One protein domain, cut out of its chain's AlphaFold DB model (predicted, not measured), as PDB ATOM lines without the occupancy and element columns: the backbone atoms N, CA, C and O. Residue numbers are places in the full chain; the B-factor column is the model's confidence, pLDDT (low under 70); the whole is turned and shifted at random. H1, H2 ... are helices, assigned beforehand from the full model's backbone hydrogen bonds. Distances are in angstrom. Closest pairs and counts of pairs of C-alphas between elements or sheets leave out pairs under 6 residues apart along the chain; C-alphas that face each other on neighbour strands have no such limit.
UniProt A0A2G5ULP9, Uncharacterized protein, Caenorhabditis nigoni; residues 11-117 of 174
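This is residues 11 to 117 of the 174 residues of an uncharacterized protein of Caenorhabditis nigoni (UniProt A0A2G5ULP9). One long helix, H1, makes a rod; H2 folds back along it as a hairpin, H3 and H4 run along another side, and residues 108 to 117 stick out. The printed part has 107 residues, named helices H1 to H5 and no named strand. All helix and loose, it spans 59 by 27 by 16 A, radius of gyration of the C-alphas 18.8 A.

H1, residues 11 to 46, runs 53.2 A from C-alpha 11 at (1.882, -23.961, -59.941). H2 is residues 52 to 70, H3 84 to 92, H4 94 to 106, and H5 109 to 114, ending at C-alpha 114, (-18.299, -5.990, -20.145).

H1 residues 29 to 43 touch H2, opposite ways; the closest C-alphas, Val 36 and His 65, are 5.6 A apart. H3 touches H1 residues 13 to 17, H4 residues 24 to 31. Every O i to N i+4 pair is within hydrogen-bond range in H2, H3, H4; 31 of 32 in H1, 1 of 2 in H5.

The printed part has no cut. Link H2 to H3 is long. Residues 104 to 117 are among those under pLDDT 70.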
ATOM      1  N   ASN A  11       0.949 -23.776 -61.055       82.00
ATOM      2  CA  ASN A  11       1.882 -23.961 -59.941       82.00
ATOM      3  C   ASN A  11       1.849 -22.779 -58.962       82.00
ATOM      4  O   ASN A  11       1.894 -22.998 -57.758       82.00
ATOM      5  N   GLU A  12       1.728 -21.546 -59.458       76.62
ATOM      6  CA  GLU A  12       1.579 -20.361 -58.602       76.62
ATOM      7  C   GLU A  12       0.251 -20.386 -57.833       76.62
ATOM      8  O   GLU A  12       0.232 -20.090 -56.641       76.62
ATOM      9  N   ALA A  13      -0.842 -20.802 -58.482       77.88
ATOM     10  CA  ALA A  13      -2.144 -20.951 -57.834       77.88
ATOM     11  C   ALA A  13      -2.131 -22.033 -56.738       77.88
ATOM     12  O   ALA A  13      -2.662 -21.807 -55.652       77.88
ATOM     13  N   GLN A  14      -1.490 -23.181 -56.998       80.81
ATOM     14  CA  GLN A  14      -1.294 -24.234 -55.998       80.81
ATOM     15  C   GLN A  14      -0.491 -23.716 -54.799       80.81
ATOM     16  O   GLN A  14      -0.967 -23.814 -53.671       80.81
ATOM     17  N   GLN A  15       0.695 -23.144 -55.038       75.62
ATOM     18  CA  GLN A  15       1.578 -22.674 -53.966       75.62
ATOM     19  C   GLN A  15       0.878 -21.641 -53.081       75.62
ATOM     20  O   GLN A  15       0.968 -21.700 -51.859       75.62
ATOM     21  N   PHE A  16       0.140 -20.713 -53.694       78.88
ATOM     22  CA  PHE A  16      -0.617 -19.719 -52.949       78.88
ATOM     23  C   PHE A  16      -1.660 -20.356 -52.020       78.88
ATOM     24  O   PHE A  16      -1.784 -19.943 -50.869       78.88
ATOM     25  N   LEU A  17      -2.424 -21.342 -52.507       75.25
ATOM     26  CA  LEU A  17      -3.455 -22.013 -51.710       75.25
ATOM     27  C   LEU A  17      -2.847 -22.834 -50.566       75.25
ATOM     28  O   LEU A  17      -3.370 -22.792 -49.455       75.25
ATOM     29  N   GLU A  18      -1.723 -23.509 -50.812       78.88
ATOM     30  CA  GLU A  18      -0.956 -24.219 -49.782       78.88
ATOM     31  C   GLU A  18      -0.465 -23.262 -48.686       78.88
ATOM     32  O   GLU A  18      -0.701 -23.500 -47.498       78.88
ATOM     33  N   ASP A  19       0.153 -22.143 -49.076       70.50
ATOM     34  CA  ASP A  19       0.644 -21.125 -48.144       70.50
ATOM     35  C   ASP A  19      -0.509 -20.473 -47.362       70.50
ATOM     36  O   ASP A  19      -0.400 -20.229 -46.153       70.50
ATOM     37  N   TYR A  20      -1.634 -20.203 -48.033       77.88
ATOM     38  CA  TYR A  20      -2.832 -19.644 -47.415       77.88
ATOM     39  C   TYR A  20      -3.422 -20.598 -46.373       77.88
ATOM     40  O   TYR A  20      -3.642 -20.179 -45.234       77.88
ATOM     41  N   ASP A  21      -3.654 -21.868 -46.719       76.50
ATOM     42  CA  ASP A  21      -4.262 -22.832 -45.800       76.50
ATOM     43  C   ASP A  21      -3.319 -23.159 -44.628       76.50
ATOM     44  O   ASP A  21      -3.782 -23.240 -43.485       76.50
ATOM     45  N   ALA A  22      -2.000 -23.215 -44.852       71.38
ATOM     46  CA  ALA A  22      -1.008 -23.341 -43.781       71.38
ATOM     47  C   ALA A  22      -1.030 -22.133 -42.823       71.38
ATOM     48  O   ALA A  22      -1.093 -22.288 -41.599       71.38
ATOM     49  N   SER A  23      -1.038 -20.911 -43.367       70.62
ATOM     50  CA  SER A  23      -1.115 -19.669 -42.584       70.62
ATOM     51  C   SER A  23      -2.443 -19.539 -41.823       70.62
ATOM     52  O   SER A  23      -2.484 -19.117 -40.655       70.62
ATOM     53  N   ARG A  24      -3.551 -19.955 -42.449       74.38
ATOM     54  CA  ARG A  24      -4.880 -20.015 -41.833       74.38
ATOM     55  C   ARG A  24      -4.881 -21.003 -40.672       74.38
ATOM     56  O   ARG A  24      -5.298 -20.612 -39.581       74.38
ATOM     57  N   ALA A  25      -4.389 -22.226 -40.868       73.88
ATOM     58  CA  ALA A  25      -4.305 -23.246 -39.824       73.88
ATOM     59  C   ALA A  25      -3.507 -22.745 -38.611       73.88
ATOM     60  O   ALA A  25      -4.017 -22.766 -37.486       73.88
ATOM     61  N   PHE A  26      -2.325 -22.165 -38.850       71.19
ATOM     62  CA  PHE A  26      -1.516 -21.547 -37.798       71.19
ATOM     63  C   PHE A  26      -2.278 -20.440 -37.054       71.19
ATOM     64  O   PHE A  26      -2.255 -20.357 -35.826       71.19
ATOM     65  N   THR A  27      -3.008 -19.588 -37.781       68.25
ATOM     66  CA  THR A  27      -3.799 -18.524 -37.155       68.25
ATOM     67  C   THR A  27      -4.935 -19.084 -36.294       68.25
ATOM     68  O   THR A  27      -5.178 -18.567 -35.199       68.25
ATOM     69  N   PHE A  28      -5.643 -20.114 -36.762       70.50
ATOM     70  CA  PHE A  28      -6.702 -20.778 -35.996       70.50
ATOM     71  C   PHE A  28      -6.159 -21.340 -34.682       70.50
ATOM     72  O   PHE A  28      -6.728 -21.066 -33.621       70.50
ATOM     73  N   GLU A  29      -5.041 -22.063 -34.747       72.12
ATOM     74  CA  GLU A  29      -4.357 -22.602 -33.572       72.12
ATOM     75  C   GLU A  29      -3.959 -21.478 -32.608       72.12
ATOM     76  O   GLU A  29      -4.324 -21.500 -31.429       72.12
ATOM     77  N   HIS A  30      -3.315 -20.426 -33.118       67.31
ATOM     78  CA  HIS A  30      -2.878 -19.289 -32.316       67.31
ATOM     79  C   HIS A  30      -4.037 -18.606 -31.574       67.31
ATOM     80  O   HIS A  30      -3.927 -18.287 -30.386       67.31
ATOM     81  N   VAL A  31      -5.171 -18.383 -32.247       69.19
ATOM     82  CA  VAL A  31      -6.359 -17.777 -31.624       69.19
ATOM     83  C   VAL A  31      -6.954 -18.700 -30.558       69.19
ATOM     84  O   VAL A  31      -7.340 -18.218 -29.490       69.19
ATOM     85  N   ARG A  32      -7.009 -20.017 -30.798       72.44
ATOM     86  CA  ARG A  32      -7.488 -20.992 -29.802       72.44
ATOM     87  C   ARG A  32      -6.594 -21.007 -28.560       72.44
ATOM     88  O   ARG A  32      -7.110 -20.903 -27.447       72.44
ATOM     89  N   VAL A  33      -5.271 -21.008 -28.733       70.81
ATOM     90  CA  VAL A  33      -4.310 -20.910 -27.619       70.81
ATOM     91  C   VAL A  33      -4.503 -19.616 -26.829       70.81
ATOM     92  O   VAL A  33      -4.573 -19.645 -25.599       70.81
ATOM     93  N   GLN A  34      -4.660 -18.476 -27.509       67.25
ATOM     94  CA  GLN A  34      -4.917 -17.199 -26.837       67.25
ATOM     95  C   GLN A  34      -6.182 -17.228 -25.965       67.25
ATOM     96  O   GLN A  34      -6.184 -16.637 -24.885       67.25
ATOM     97  N   ARG A  35      -7.246 -17.923 -26.387       71.38
ATOM     98  CA  ARG A  35      -8.477 -18.049 -25.588       71.38
ATOM     99  C   ARG A  35      -8.242 -18.815 -24.290       71.38
ATOM    100  O   ARG A  35      -8.611 -18.312 -23.231       71.38
ATOM    101  N   VAL A  36      -7.573 -19.970 -24.353       70.75
ATOM    102  CA  VAL A  36      -7.195 -20.748 -23.156       70.75
ATOM    103  C   VAL A  36      -6.398 -19.869 -22.188       70.75
ATOM    104  O   VAL A  36      -6.714 -19.766 -21.004       70.75
ATOM    105  N   MET A  37      -5.393 -19.181 -22.719       68.19
ATOM    106  CA  MET A  37      -4.492 -18.315 -21.968       68.19
ATOM    107  C   MET A  37      -5.194 -17.174 -21.231       68.19
ATOM    108  O   MET A  37      -4.894 -16.914 -20.065       68.19
ATOM    109  N   ILE A  38      -6.137 -16.501 -21.891       68.50
ATOM    110  CA  ILE A  38      -6.916 -15.414 -21.288       68.50
ATOM    111  C   ILE A  38      -7.716 -15.928 -20.085       68.50
ATOM    112  O   ILE A  38      -7.741 -15.274 -19.040       68.50
ATOM    113  N   GLU A  39      -8.351 -17.093 -20.201       68.94
ATOM    114  CA  GLU A  39      -9.157 -17.659 -19.115       68.94
ATOM    115  C   GLU A  39      -8.294 -18.141 -17.941       68.94
ATOM    116  O   GLU A  39      -8.625 -17.880 -16.781       68.94
ATOM    117  N   VAL A  40      -7.134 -18.741 -18.220       69.94
ATOM    118  CA  VAL A  40      -6.146 -19.098 -17.188       69.94
ATOM    119  C   VAL A  40      -5.640 -17.853 -16.451       69.94
ATOM    120  O   VAL A  40      -5.555 -17.851 -15.221       69.94
ATOM    121  N   PHE A  41      -5.346 -16.768 -17.173       66.44
ATOM    122  CA  PHE A  41      -4.884 -15.516 -16.571       66.44
ATOM    123  C   PHE A  41      -5.939 -14.894 -15.644       66.44
ATOM    124  O   PHE A  41      -5.621 -14.510 -14.516       66.44
ATOM    125  N   LYS A  42      -7.211 -14.861 -16.072       65.62
ATOM    126  CA  LYS A  42      -8.332 -14.393 -15.233       65.62
ATOM    127  C   LYS A  42      -8.431 -15.173 -13.927       65.62
ATOM    128  O   LYS A  42      -8.663 -14.578 -12.876       65.62
ATOM    129  N   LEU A  43      -8.254 -16.491 -13.998       65.56
ATOM    130  CA  LEU A  43      -8.299 -17.355 -12.829       65.56
ATOM    131  C   LEU A  43      -7.115 -17.082 -11.888       65.56
ATOM    132  O   LEU A  43      -7.325 -16.922 -10.689       65.56
ATOM    133  N   LYS A  44      -5.889 -16.954 -12.418       65.62
ATOM    134  CA  LYS A  44      -4.680 -16.679 -11.619       65.62
ATOM    135  C   LYS A  44      -4.785 -15.368 -10.835       65.62
ATOM    136  O   LYS A  44      -4.464 -15.349  -9.653       65.62
ATOM    137  N   GLY A  45      -5.240 -14.290 -11.475       63.19
ATOM    138  CA  GLY A  45      -5.274 -12.959 -10.857       63.19
ATOM    139  C   GLY A  45      -6.338 -12.773  -9.770       63.19
ATOM    140  O   GLY A  45      -6.294 -11.775  -9.057       63.19
ATOM    141  N   ARG A  46      -7.313 -13.687  -9.657       66.81
ATOM    142  CA  ARG A  46      -8.485 -13.527  -8.774       66.81
ATOM    143  C   ARG A  46      -8.899 -14.793  -8.034       66.81
ATOM    144  O   ARG A  46      -9.986 -14.832  -7.470       66.81
ATOM    145  N   LEU A  47      -8.074 -15.838  -8.024       67.00
ATOM    146  CA  LEU A  47      -8.462 -17.144  -7.479       67.00
ATOM    147  C   LEU A  47      -8.991 -17.063  -6.036       67.00
ATOM    148  O   LEU A  47      -9.957 -17.753  -5.700       67.00
ATOM    149  N   SER A  48      -8.371 -16.206  -5.218       70.62
ATOM    150  CA  SER A  48      -8.747 -15.921  -3.826       70.62
ATOM    151  C   SER A  48     -10.096 -15.219  -3.684       70.62
ATOM    152  O   SER A  48     -10.773 -15.410  -2.679       70.62
ATOM    153  N   ASP A  49     -10.490 -14.438  -4.687       78.94
ATOM    154  CA  ASP A  49     -11.656 -13.548  -4.651       78.94
ATOM    155  C   ASP A  49     -12.913 -14.219  -5.229       78.94
ATOM    156  O   ASP A  49     -14.020 -13.693  -5.120       78.94
ATOM    157  N   LEU A  50     -12.747 -15.373  -5.882       74.56
ATOM    158  CA  LEU A  50     -13.824 -16.121  -6.522       74.56
ATOM    159  C   LEU A  50     -14.462 -17.121  -5.554       74.56
ATOM    160  O   LEU A  50     -13.777 -17.779  -4.769       74.56
ATOM    161  N   THR A  51     -15.773 -17.327  -5.665       82.81
ATOM    162  CA  THR A  51     -16.448 -18.438  -4.977       82.81
ATOM    163  C   THR A  51     -16.065 -19.783  -5.599       82.81
ATOM    164  O   THR A  51     -15.520 -19.860  -6.706       82.81
ATOM    165  N   LYS A  52     -16.380 -20.884  -4.907       81.38
ATOM    166  CA  LYS A  52     -16.167 -22.241  -5.426       81.38
ATOM    167  C   LYS A  52     -16.861 -22.443  -6.779       81.38
ATOM    168  O   LYS A  52     -16.243 -22.953  -7.709       81.38
ATOM    169  N   GLU A  53     -18.107 -22.002  -6.907       80.12
ATOM    170  CA  GLU A  53     -18.931 -22.141  -8.112       80.12
ATOM    171  C   GLU A  53     -18.355 -21.334  -9.278       80.12
ATOM    172  O   GLU A  53     -18.342 -21.804 -10.414       80.12
ATOM    173  N   GLN A  54     -17.836 -20.134  -9.004       75.75
ATOM    174  CA  GLN A  54     -17.186 -19.307 -10.020       75.75
ATOM    175  C   GLN A  54     -15.889 -19.948 -10.523       75.75
ATOM    176  O   GLN A  54     -15.677 -20.009 -11.733       75.75
ATOM    177  N   ARG A  55     -15.061 -20.497  -9.622       75.88
ATOM    178  CA  ARG A  55     -13.851 -21.242 -10.012       75.88
ATOM    179  C   ARG A  55     -14.187 -22.459 -10.874       75.88
ATOM    180  O   ARG A  55     -13.547 -22.657 -11.900       75.88
ATOM    181  N   ILE A  56     -15.220 -23.224 -10.509       75.81
ATOM    182  CA  ILE A  56     -15.692 -24.374 -11.299       75.81
ATOM    183  C   ILE A  56     -16.089 -23.943 -12.715       75.81
ATOM    184  O   ILE A  56     -15.658 -24.570 -13.679       75.81
ATOM    185  N   ARG A  57     -16.850 -22.849 -12.862       74.69
ATOM    186  CA  ARG A  57     -17.219 -22.323 -14.189       74.69
ATOM    187  C   ARG A  57     -15.994 -21.923 -15.010       74.69
ATOM    188  O   ARG A  57     -15.943 -22.231 -16.195       74.69
ATOM    189  N   CYS A  58     -14.998 -21.282 -14.401       70.62
ATOM    190  CA  CYS A  58     -13.748 -20.960 -15.091       70.62
ATOM    191  C   CYS A  58     -13.019 -22.223 -15.573       70.62
ATOM    192  O   CYS A  58     -12.586 -22.260 -16.720       70.62
ATOM    193  N   TYR A  59     -12.933 -23.273 -14.748       77.00
ATOM    194  CA  TYR A  59     -12.336 -24.549 -15.162       77.00
ATOM    195  C   TYR A  59     -13.087 -25.196 -16.325       77.00
ATOM    196  O   TYR A  59     -12.456 -25.684 -17.254       77.00
ATOM    197  N   GLN A  60     -14.420 -25.151 -16.319       76.81
ATOM    198  CA  GLN A  60     -15.233 -25.663 -17.426       76.81
ATOM    199  C   GLN A  60     -14.964 -24.911 -18.736       76.81
ATOM    200  O   GLN A  60     -14.837 -25.538 -19.782       76.81
ATOM    201  N   ILE A  61     -14.831 -23.582 -18.682       74.81
ATOM    202  CA  ILE A  61     -14.512 -22.765 -19.863       74.81
ATOM    203  C   ILE A  61     -13.096 -23.074 -20.375       74.81
ATOM    204  O   ILE A  61     -12.902 -23.234 -21.578       74.81
ATOM    205  N   ILE A  62     -12.114 -23.192 -19.475       75.12
ATOM    206  CA  ILE A  62     -10.738 -23.570 -19.835       75.12
ATOM    207  C   ILE A  62     -10.725 -24.951 -20.497       75.12
ATOM    208  O   ILE A  62     -10.143 -25.094 -21.570       75.12
ATOM    209  N   ASN A  63     -11.398 -25.939 -19.900       76.75
ATOM    210  CA  ASN A  63     -11.498 -27.288 -20.455       76.75
ATOM    211  C   ASN A  63     -12.127 -27.278 -21.845       76.75
ATOM    212  O   ASN A  63     -11.575 -27.884 -22.753       76.75
ATOM    213  N   HIS A  64     -13.213 -26.531 -22.044       78.56
ATOM    214  CA  HIS A  64     -13.839 -26.407 -23.355       78.56
ATOM    215  C   HIS A  64     -12.869 -25.855 -24.415       78.56
ATOM    216  O   HIS A  64     -12.761 -26.408 -25.506       78.56
ATOM    217  N   HIS A  65     -12.111 -24.803 -24.098       75.31
ATOM    218  CA  HIS A  65     -11.127 -24.257 -25.038       75.31
ATOM    219  C   HIS A  65      -9.940 -25.196 -25.285       75.31
ATOM    220  O   HIS A  65      -9.402 -25.214 -26.392       75.31
ATOM    221  N   LEU A  66      -9.537 -25.986 -24.285       76.00
ATOM    222  CA  LEU A  66      -8.533 -27.037 -24.458       76.00
ATOM    223  C   LEU A  66      -9.049 -28.155 -25.366       76.00
ATOM    224  O   LEU A  66      -8.332 -28.572 -26.266       76.00
ATOM    225  N   GLU A  67     -10.294 -28.598 -25.190       79.69
ATOM    226  CA  GLU A  67     -10.930 -29.576 -26.077       79.69
ATOM    227  C   GLU A  67     -10.987 -29.062 -27.519       79.69
ATOM    228  O   GLU A  67     -10.662 -29.798 -28.443       79.69
ATOM    229  N   GLU A  68     -11.339 -27.791 -27.739       77.56
ATOM    230  CA  GLU A  68     -11.312 -27.184 -29.076       77.56
ATOM    231  C   GLU A  68      -9.905 -27.117 -29.685       77.56
ATOM    232  O   GLU A  68      -9.763 -27.239 -30.903       77.56
ATOM    233  N   LEU A  69      -8.872 -26.895 -28.869       73.88
ATOM    234  CA  LEU A  69      -7.479 -26.872 -29.319       73.88
ATOM    235  C   LEU A  69      -6.972 -28.273 -29.685       73.88
ATOM    236  O   LEU A  69      -6.207 -28.404 -30.631       73.88
ATOM    237  N   LEU A  70      -7.404 -29.293 -28.943       76.44
ATOM    238  CA  LEU A  70      -6.971 -30.682 -29.107       76.44
ATOM    239  C   LEU A  70      -7.765 -31.461 -30.163       76.44
ATOM    240  O   LEU A  70      -7.438 -32.616 -30.423       76.44
ATOM    241  N   LYS A  71      -8.807 -30.867 -30.757       77.00
ATOM    242  CA  LYS A  71      -9.477 -31.454 -31.924       77.00
ATOM    243  C   LYS A  71      -8.480 -31.598 -33.067       77.00
ATOM    244  O   LYS A  71      -7.703 -30.675 -33.311       77.00
ATOM    245  N   ASP A  72      -8.573 -32.718 -33.782       63.25
ATOM    246  CA  ASP A  72      -7.763 -32.955 -34.972       63.25
ATOM    247  C   ASP A  72      -7.864 -31.755 -35.927       63.25
ATOM    248  O   ASP A  72      -8.961 -31.203 -36.114       63.25
ATOM    249  N   PRO A  73      -6.735 -31.309 -36.506       65.00
ATOM    250  CA  PRO A  73      -6.772 -30.274 -37.522       65.00
ATOM    251  C   PRO A  73      -7.634 -30.747 -38.697       65.00
ATOM    252  O   PRO A  73      -7.706 -31.943 -38.992       65.00
ATOM    253  N   GLU A  74      -8.290 -29.801 -39.377       65.44
ATOM    254  CA  GLU A  74      -8.949 -30.110 -40.648       65.44
ATOM    255  C   GLU A  74      -7.924 -30.785 -41.579       65.44
ATOM    256  O   GLU A  74      -6.762 -30.362 -41.605       65.44
ATOM    257  N   PRO A  75      -8.313 -31.854 -42.299       62.97
ATOM    258  CA  PRO A  75      -7.393 -32.550 -43.185       62.97
ATOM    259  C   PRO A  75      -6.801 -31.562 -44.191       62.97
ATOM    260  O   PRO A  75      -7.525 -30.765 -44.790       62.97
ATOM    261  N   VAL A  76      -5.478 -31.620 -44.357       69.69
ATOM    262  CA  VAL A  76      -4.761 -30.786 -45.324       69.69
ATOM    263  C   VAL A  76      -5.303 -31.104 -46.713       69.69
ATOM    264  O   VAL A  76      -5.306 -32.263 -47.130       69.69
ATOM    265  N   VAL A  77      -5.791 -30.080 -47.408       79.81
ATOM    266  CA  VAL A  77      -6.259 -30.220 -48.785       79.81
ATOM    267  C   VAL A  77      -5.044 -30.489 -49.672       79.81
ATOM    268  O   VAL A  77      -4.111 -29.689 -49.707       79.81
ATOM    269  N   ASP A  78      -5.036 -31.624 -50.370       84.94
ATOM    270  CA  ASP A  78      -3.982 -31.950 -51.332       84.94
ATOM    271  C   ASP A  78      -4.283 -31.304 -52.689       84.94
ATOM    272  O   ASP A  78      -5.111 -31.784 -53.465       84.94
ATOM    273  N   TYR A  79      -3.583 -30.211 -52.979       87.06
ATOM    274  CA  TYR A  79      -3.705 -29.471 -54.232       87.06
ATOM    275  C   TYR A  79      -2.883 -30.070 -55.382       87.06
ATOM    276  O   TYR A  79      -3.062 -29.677 -56.537       87.06
ATOM    277  N   SER A  80      -1.995 -31.035 -55.105       86.69
ATOM    278  CA  SER A  80      -0.997 -31.519 -56.068       86.69
ATOM    279  C   SER A  80      -1.607 -32.160 -57.313       86.69
ATOM    280  O   SER A  80      -1.033 -32.044 -58.397       86.69
ATOM    281  N   ASN A  81      -2.802 -32.739 -57.192       89.69
ATOM    282  CA  ASN A  81      -3.508 -33.418 -58.279       89.69
ATOM    283  C   ASN A  81      -4.714 -32.634 -58.826       89.69
ATOM    284  O   ASN A  81      -5.399 -33.128 -59.718       89.69
ATOM    285  N   MET A  82      -4.965 -31.417 -58.330       90.38
ATOM    286  CA  MET A  82      -6.095 -30.592 -58.769       90.38
ATOM    287  C   MET A  82      -5.808 -29.872 -60.093       90.38
ATOM    288  O   MET A  82      -4.694 -29.390 -60.354       90.38
ATOM    289  N   SER A  83      -6.841 -29.775 -60.925       88.50
ATOM    290  CA  SER A  83      -6.884 -28.967 -62.141       88.50
ATOM    291  C   SER A  83      -6.967 -27.470 -61.828       88.50
ATOM    292  O   SER A  83      -7.331 -27.059 -60.729       88.50
ATOM    293  N   ILE A  84      -6.664 -26.622 -62.816       84.62
ATOM    294  CA  ILE A  84      -6.730 -25.161 -62.645       84.62
ATOM    295  C   ILE A  84      -8.137 -24.666 -62.273       84.62
ATOM    296  O   ILE A  84      -8.264 -23.710 -61.513       84.62
ATOM    297  N   ASN A  85      -9.185 -25.335 -62.762       86.50
ATOM    298  CA  ASN A  85     -10.567 -24.986 -62.441       86.50
ATOM    299  C   ASN A  85     -10.886 -25.311 -60.978       86.50
ATOM    300  O   ASN A  85     -11.437 -24.466 -60.283       86.50
ATOM    301  N   GLU A  86     -10.466 -26.482 -60.492       87.56
ATOM    302  CA  GLU A  86     -10.629 -26.871 -59.084       87.56
ATOM    303  C   GLU A  86      -9.851 -25.926 -58.153       87.56
ATOM    304  O   GLU A  86     -10.381 -25.468 -57.143       87.56
ATOM    305  N   LEU A  87      -8.623 -25.537 -58.522       82.94
ATOM    306  CA  LEU A  87      -7.865 -24.526 -57.770       82.94
ATOM    307  C   LEU A  87      -8.587 -23.170 -57.752       82.94
ATOM    308  O   LEU A  87      -8.626 -22.508 -56.716       82.94
ATOM    309  N   SER A  88      -9.191 -22.762 -58.872       81.44
ATOM    310  CA  SER A  88      -9.980 -21.528 -58.945       81.44
ATOM    311  C   SER A  88     -11.195 -21.571 -58.020       81.44
ATOM    312  O   SER A  88     -11.466 -20.585 -57.340       81.44
ATOM    313  N   GLU A  89     -11.903 -22.701 -57.945       87.50
ATOM    314  CA  GLU A  89     -13.028 -22.879 -57.018       87.50
ATOM    315  C   GLU A  89     -12.579 -22.728 -55.559       87.50
ATOM    316  O   GLU A  89     -13.224 -22.030 -54.777       87.50
ATOM    317  N   HIS A  90     -11.428 -23.298 -55.195       84.38
ATOM    318  CA  HIS A  90     -10.847 -23.114 -53.866       84.38
ATOM    319  C   HIS A  90     -10.455 -21.659 -53.575       84.38
ATOM    320  O   HIS A  90     -10.602 -21.201 -52.439       84.38
ATOM    321  N   TYR A  91     -10.008 -20.922 -54.589       81.56
ATOM    322  CA  TYR A  91      -9.687 -19.500 -54.483       81.56
ATOM    323  C   TYR A  91     -10.927 -18.646 -54.187       81.56
ATOM    324  O   TYR A  91     -10.888 -17.758 -53.335       81.56
ATOM    325  N   GLU A  92     -12.055 -18.947 -54.834       84.00
ATOM    326  CA  GLU A  92     -13.332 -18.252 -54.611       84.00
ATOM    327  C   GLU A  92     -13.887 -18.455 -53.190       84.00
ATOM    328  O   GLU A  92     -14.673 -17.637 -52.711       84.00
ATOM    329  N   LEU A  93     -13.451 -19.503 -52.480       85.56
ATOM    330  CA  LEU A  93     -13.835 -19.767 -51.088       85.56
ATOM    331  C   LEU A  93     -13.006 -18.978 -50.061       85.56
ATOM    332  O   LEU A  93     -13.373 -18.935 -48.883       85.56
ATOM    333  N   ILE A  94     -11.903 -18.336 -50.466       80.38
ATOM    334  CA  ILE A  94     -11.033 -17.574 -49.556       80.38
ATOM    335  C   ILE A  94     -11.803 -16.505 -48.768       80.38
ATOM    336  O   ILE A  94     -11.649 -16.474 -47.546       80.38
ATOM    337  N   PRO A  95     -12.665 -15.663 -49.374       78.44
ATOM    338  CA  PRO A  95     -13.399 -14.643 -48.627       78.44
ATOM    339  C   PRO A  95     -14.294 -15.221 -47.522       78.44
ATOM    340  O   PRO A  95     -14.408 -14.636 -46.445       78.44
ATOM    341  N   GLU A  96     -14.910 -16.383 -47.756       85.94
ATOM    342  CA  GLU A  96     -15.714 -17.077 -46.745       85.94
ATOM    343  C   GLU A  96     -14.829 -17.610 -45.609       85.94
ATOM    344  O   GLU A  96     -15.103 -17.376 -44.429       85.94
ATOM    345  N   ARG A  97     -13.714 -18.263 -45.958       80.75
ATOM    346  CA  ARG A  97     -12.719 -18.763 -44.996       80.75
ATOM    347  C   ARG A  97     -12.113 -17.630 -44.157       80.75
ATOM    348  O   ARG A  97     -11.883 -17.807 -42.957       80.75
ATOM    349  N   GLU A  98     -11.899 -16.454 -44.746       77.75
ATOM    350  CA  GLU A  98     -11.460 -15.243 -44.046       77.75
ATOM    351  C   GLU A  98     -12.545 -14.669 -43.131       77.75
ATOM    352  O   GLU A  98     -12.233 -14.216 -42.025       77.75
ATOM    353  N   ALA A  99     -13.816 -14.708 -43.539       80.94
ATOM    354  CA  ALA A  99     -14.930 -14.287 -42.694       80.94
ATOM    355  C   ALA A  99     -15.033 -15.158 -41.431       80.94
ATOM    356  O   ALA A  99     -15.116 -14.616 -40.329       80.94
ATOM    357  N   GLN A 100     -14.901 -16.483 -41.563       81.19
ATOM    358  CA  GLN A 100     -14.846 -17.408 -40.421       81.19
ATOM    359  C   GLN A 100     -13.680 -17.079 -39.476       81.19
ATOM    360  O   GLN A 100     -13.838 -17.028 -38.253       81.19
ATOM    361  N   LEU A 101     -12.497 -16.797 -40.032       73.00
ATOM    362  CA  LEU A 101     -11.327 -16.404 -39.247       73.00
ATOM    363  C   LEU A 101     -11.544 -15.064 -38.531       73.00
ATOM    364  O   LEU A 101     -11.135 -14.882 -37.380       73.00
ATOM    365  N   LYS A 102     -12.212 -14.117 -39.194       73.62
ATOM    366  CA  LYS A 102     -12.591 -12.827 -38.619       73.62
ATOM    367  C   LYS A 102     -13.589 -12.998 -37.481       73.62
ATOM    368  O   LYS A 102     -13.411 -12.344 -36.461       73.62
ATOM    369  N   GLU A 103     -14.577 -13.879 -37.601       75.06
ATOM    370  CA  GLU A 103     -15.506 -14.211 -36.514       75.06
ATOM    371  C   GLU A 103     -14.787 -14.861 -35.329       75.06
ATOM    372  O   GLU A 103     -14.996 -14.472 -34.176       75.06
ATOM    373  N   LEU A 104     -13.857 -15.780 -35.604       69.19
ATOM    374  CA  LEU A 104     -13.031 -16.407 -34.578       69.19
ATOM    375  C   LEU A 104     -12.202 -15.363 -33.809       69.19
ATOM    376  O   LEU A 104     -12.130 -15.415 -32.577       69.19
ATOM    377  N   ARG A 105     -11.623 -14.385 -34.517       66.31
ATOM    378  CA  ARG A 105     -10.926 -13.227 -33.927       66.31
ATOM    379  C   ARG A 105     -11.889 -12.247 -33.246       66.31
ATOM    380  O   ARG A 105     -11.515 -11.597 -32.274       66.31
ATOM    381  N   ALA A 106     -13.125 -12.142 -33.731       60.47
ATOM    382  CA  ALA A 106     -14.157 -11.261 -33.194       60.47
ATOM    383  C   ALA A 106     -14.766 -11.776 -31.887       60.47
ATOM    384  O   ALA A 106     -15.521 -11.029 -31.256       60.47
ATOM    385  N   VAL A 107     -14.411 -12.988 -31.428       51.28
ATOM    386  CA  VAL A 107     -14.729 -13.463 -30.076       51.28
ATOM    387  C   VAL A 107     -14.063 -12.561 -29.031       51.28
ATOM    388  O   VAL A 107     -12.967 -12.768 -28.524       51.28
ATOM    389  N   LYS A 108     -14.862 -11.541 -28.730       49.03
ATOM    390  CA  LYS A 108     -14.978 -10.671 -27.575       49.03
ATOM    391  C   LYS A 108     -13.788  -9.768 -27.228       49.03
ATOM    392  O   LYS A 108     -13.371  -9.691 -26.075       49.03
ATOM    393  N   GLY A 109     -13.571  -8.791 -28.110       36.03
ATOM    394  CA  GLY A 109     -13.367  -7.393 -27.676       36.03
ATOM    395  C   GLY A 109     -14.479  -6.866 -26.732       36.03
ATOM    396  O   GLY A 109     -14.315  -5.848 -26.067       36.03
ATOM    397  N   GLY A 110     -15.599  -7.592 -26.610       33.00
ATOM    398  CA  GLY A 110     -16.648  -7.395 -25.605       33.00
ATOM    399  C   GLY A 110     -16.340  -7.929 -24.195       33.00
ATOM    400  O   GLY A 110     -16.997  -7.494 -23.257       33.00
ATOM    401  N   ILE A 111     -15.339  -8.800 -23.992       41.09
ATOM    402  CA  ILE A 111     -14.866  -9.168 -22.639       41.09
ATOM    403  C   ILE A 111     -14.062  -8.002 -22.051       41.09
ATOM    404  O   ILE A 111     -14.159  -7.732 -20.866       41.09
ATOM    405  N   TYR A 112     -13.359  -7.225 -22.873       36.81
ATOM    406  CA  TYR A 112     -12.677  -6.022 -22.391       36.81
ATOM    407  C   TYR A 112     -13.649  -4.894 -21.997       36.81
ATOM    408  O   TYR A 112     -13.311  -4.073 -21.153       36.81
ATOM    409  N   ARG A 113     -14.869  -4.857 -22.565       33.62
ATOM    410  CA  ARG A 113     -15.888  -3.829 -22.253       33.62
ATOM    411  C   ARG A 113     -16.938  -4.244 -21.219       33.62
ATOM    412  O   ARG A 113     -17.441  -3.376 -20.518       33.62
ATOM    413  N   ALA A 114     -17.275  -5.529 -21.095       34.34
ATOM    414  CA  ALA A 114     -18.299  -5.990 -20.145       34.34
ATOM    415  C   ALA A 114     -17.790  -6.132 -18.694       34.34
ATOM    416  O   ALA A 114     -18.578  -6.377 -17.785       34.34
ATOM    417  N   TRP A 115     -16.483  -5.981 -18.465       41.44
ATOM    418  CA  TRP A 115     -15.832  -6.173 -17.166       41.44
ATOM    419  C   TRP A 115     -15.540  -4.824 -16.518       41.44
ATOM    420  O   TRP A 115     -14.382  -4.448 -16.359       41.44
ATOM    421  N   GLY A 116     -16.622  -4.096 -16.217       34.00
ATOM    422  CA  GLY A 116     -16.642  -2.727 -15.699       34.00
ATOM    423  C   GLY A 116     -15.335  -2.255 -15.060       34.00
ATOM    424  O   GLY A 116     -14.931  -2.762 -14.021       34.00
ATOM    425  N   TYR A 117     -14.698  -1.275 -15.706       33.31
ATOM    426  CA  TYR A 117     -13.742  -0.324 -15.132       33.31
ATOM    427  C   TYR A 117     -12.826  -0.836 -14.003       33.31
ATOM    428  O   TYR A 117     -12.666  -0.189 -12.970       33.31
TER     429      TYR A 117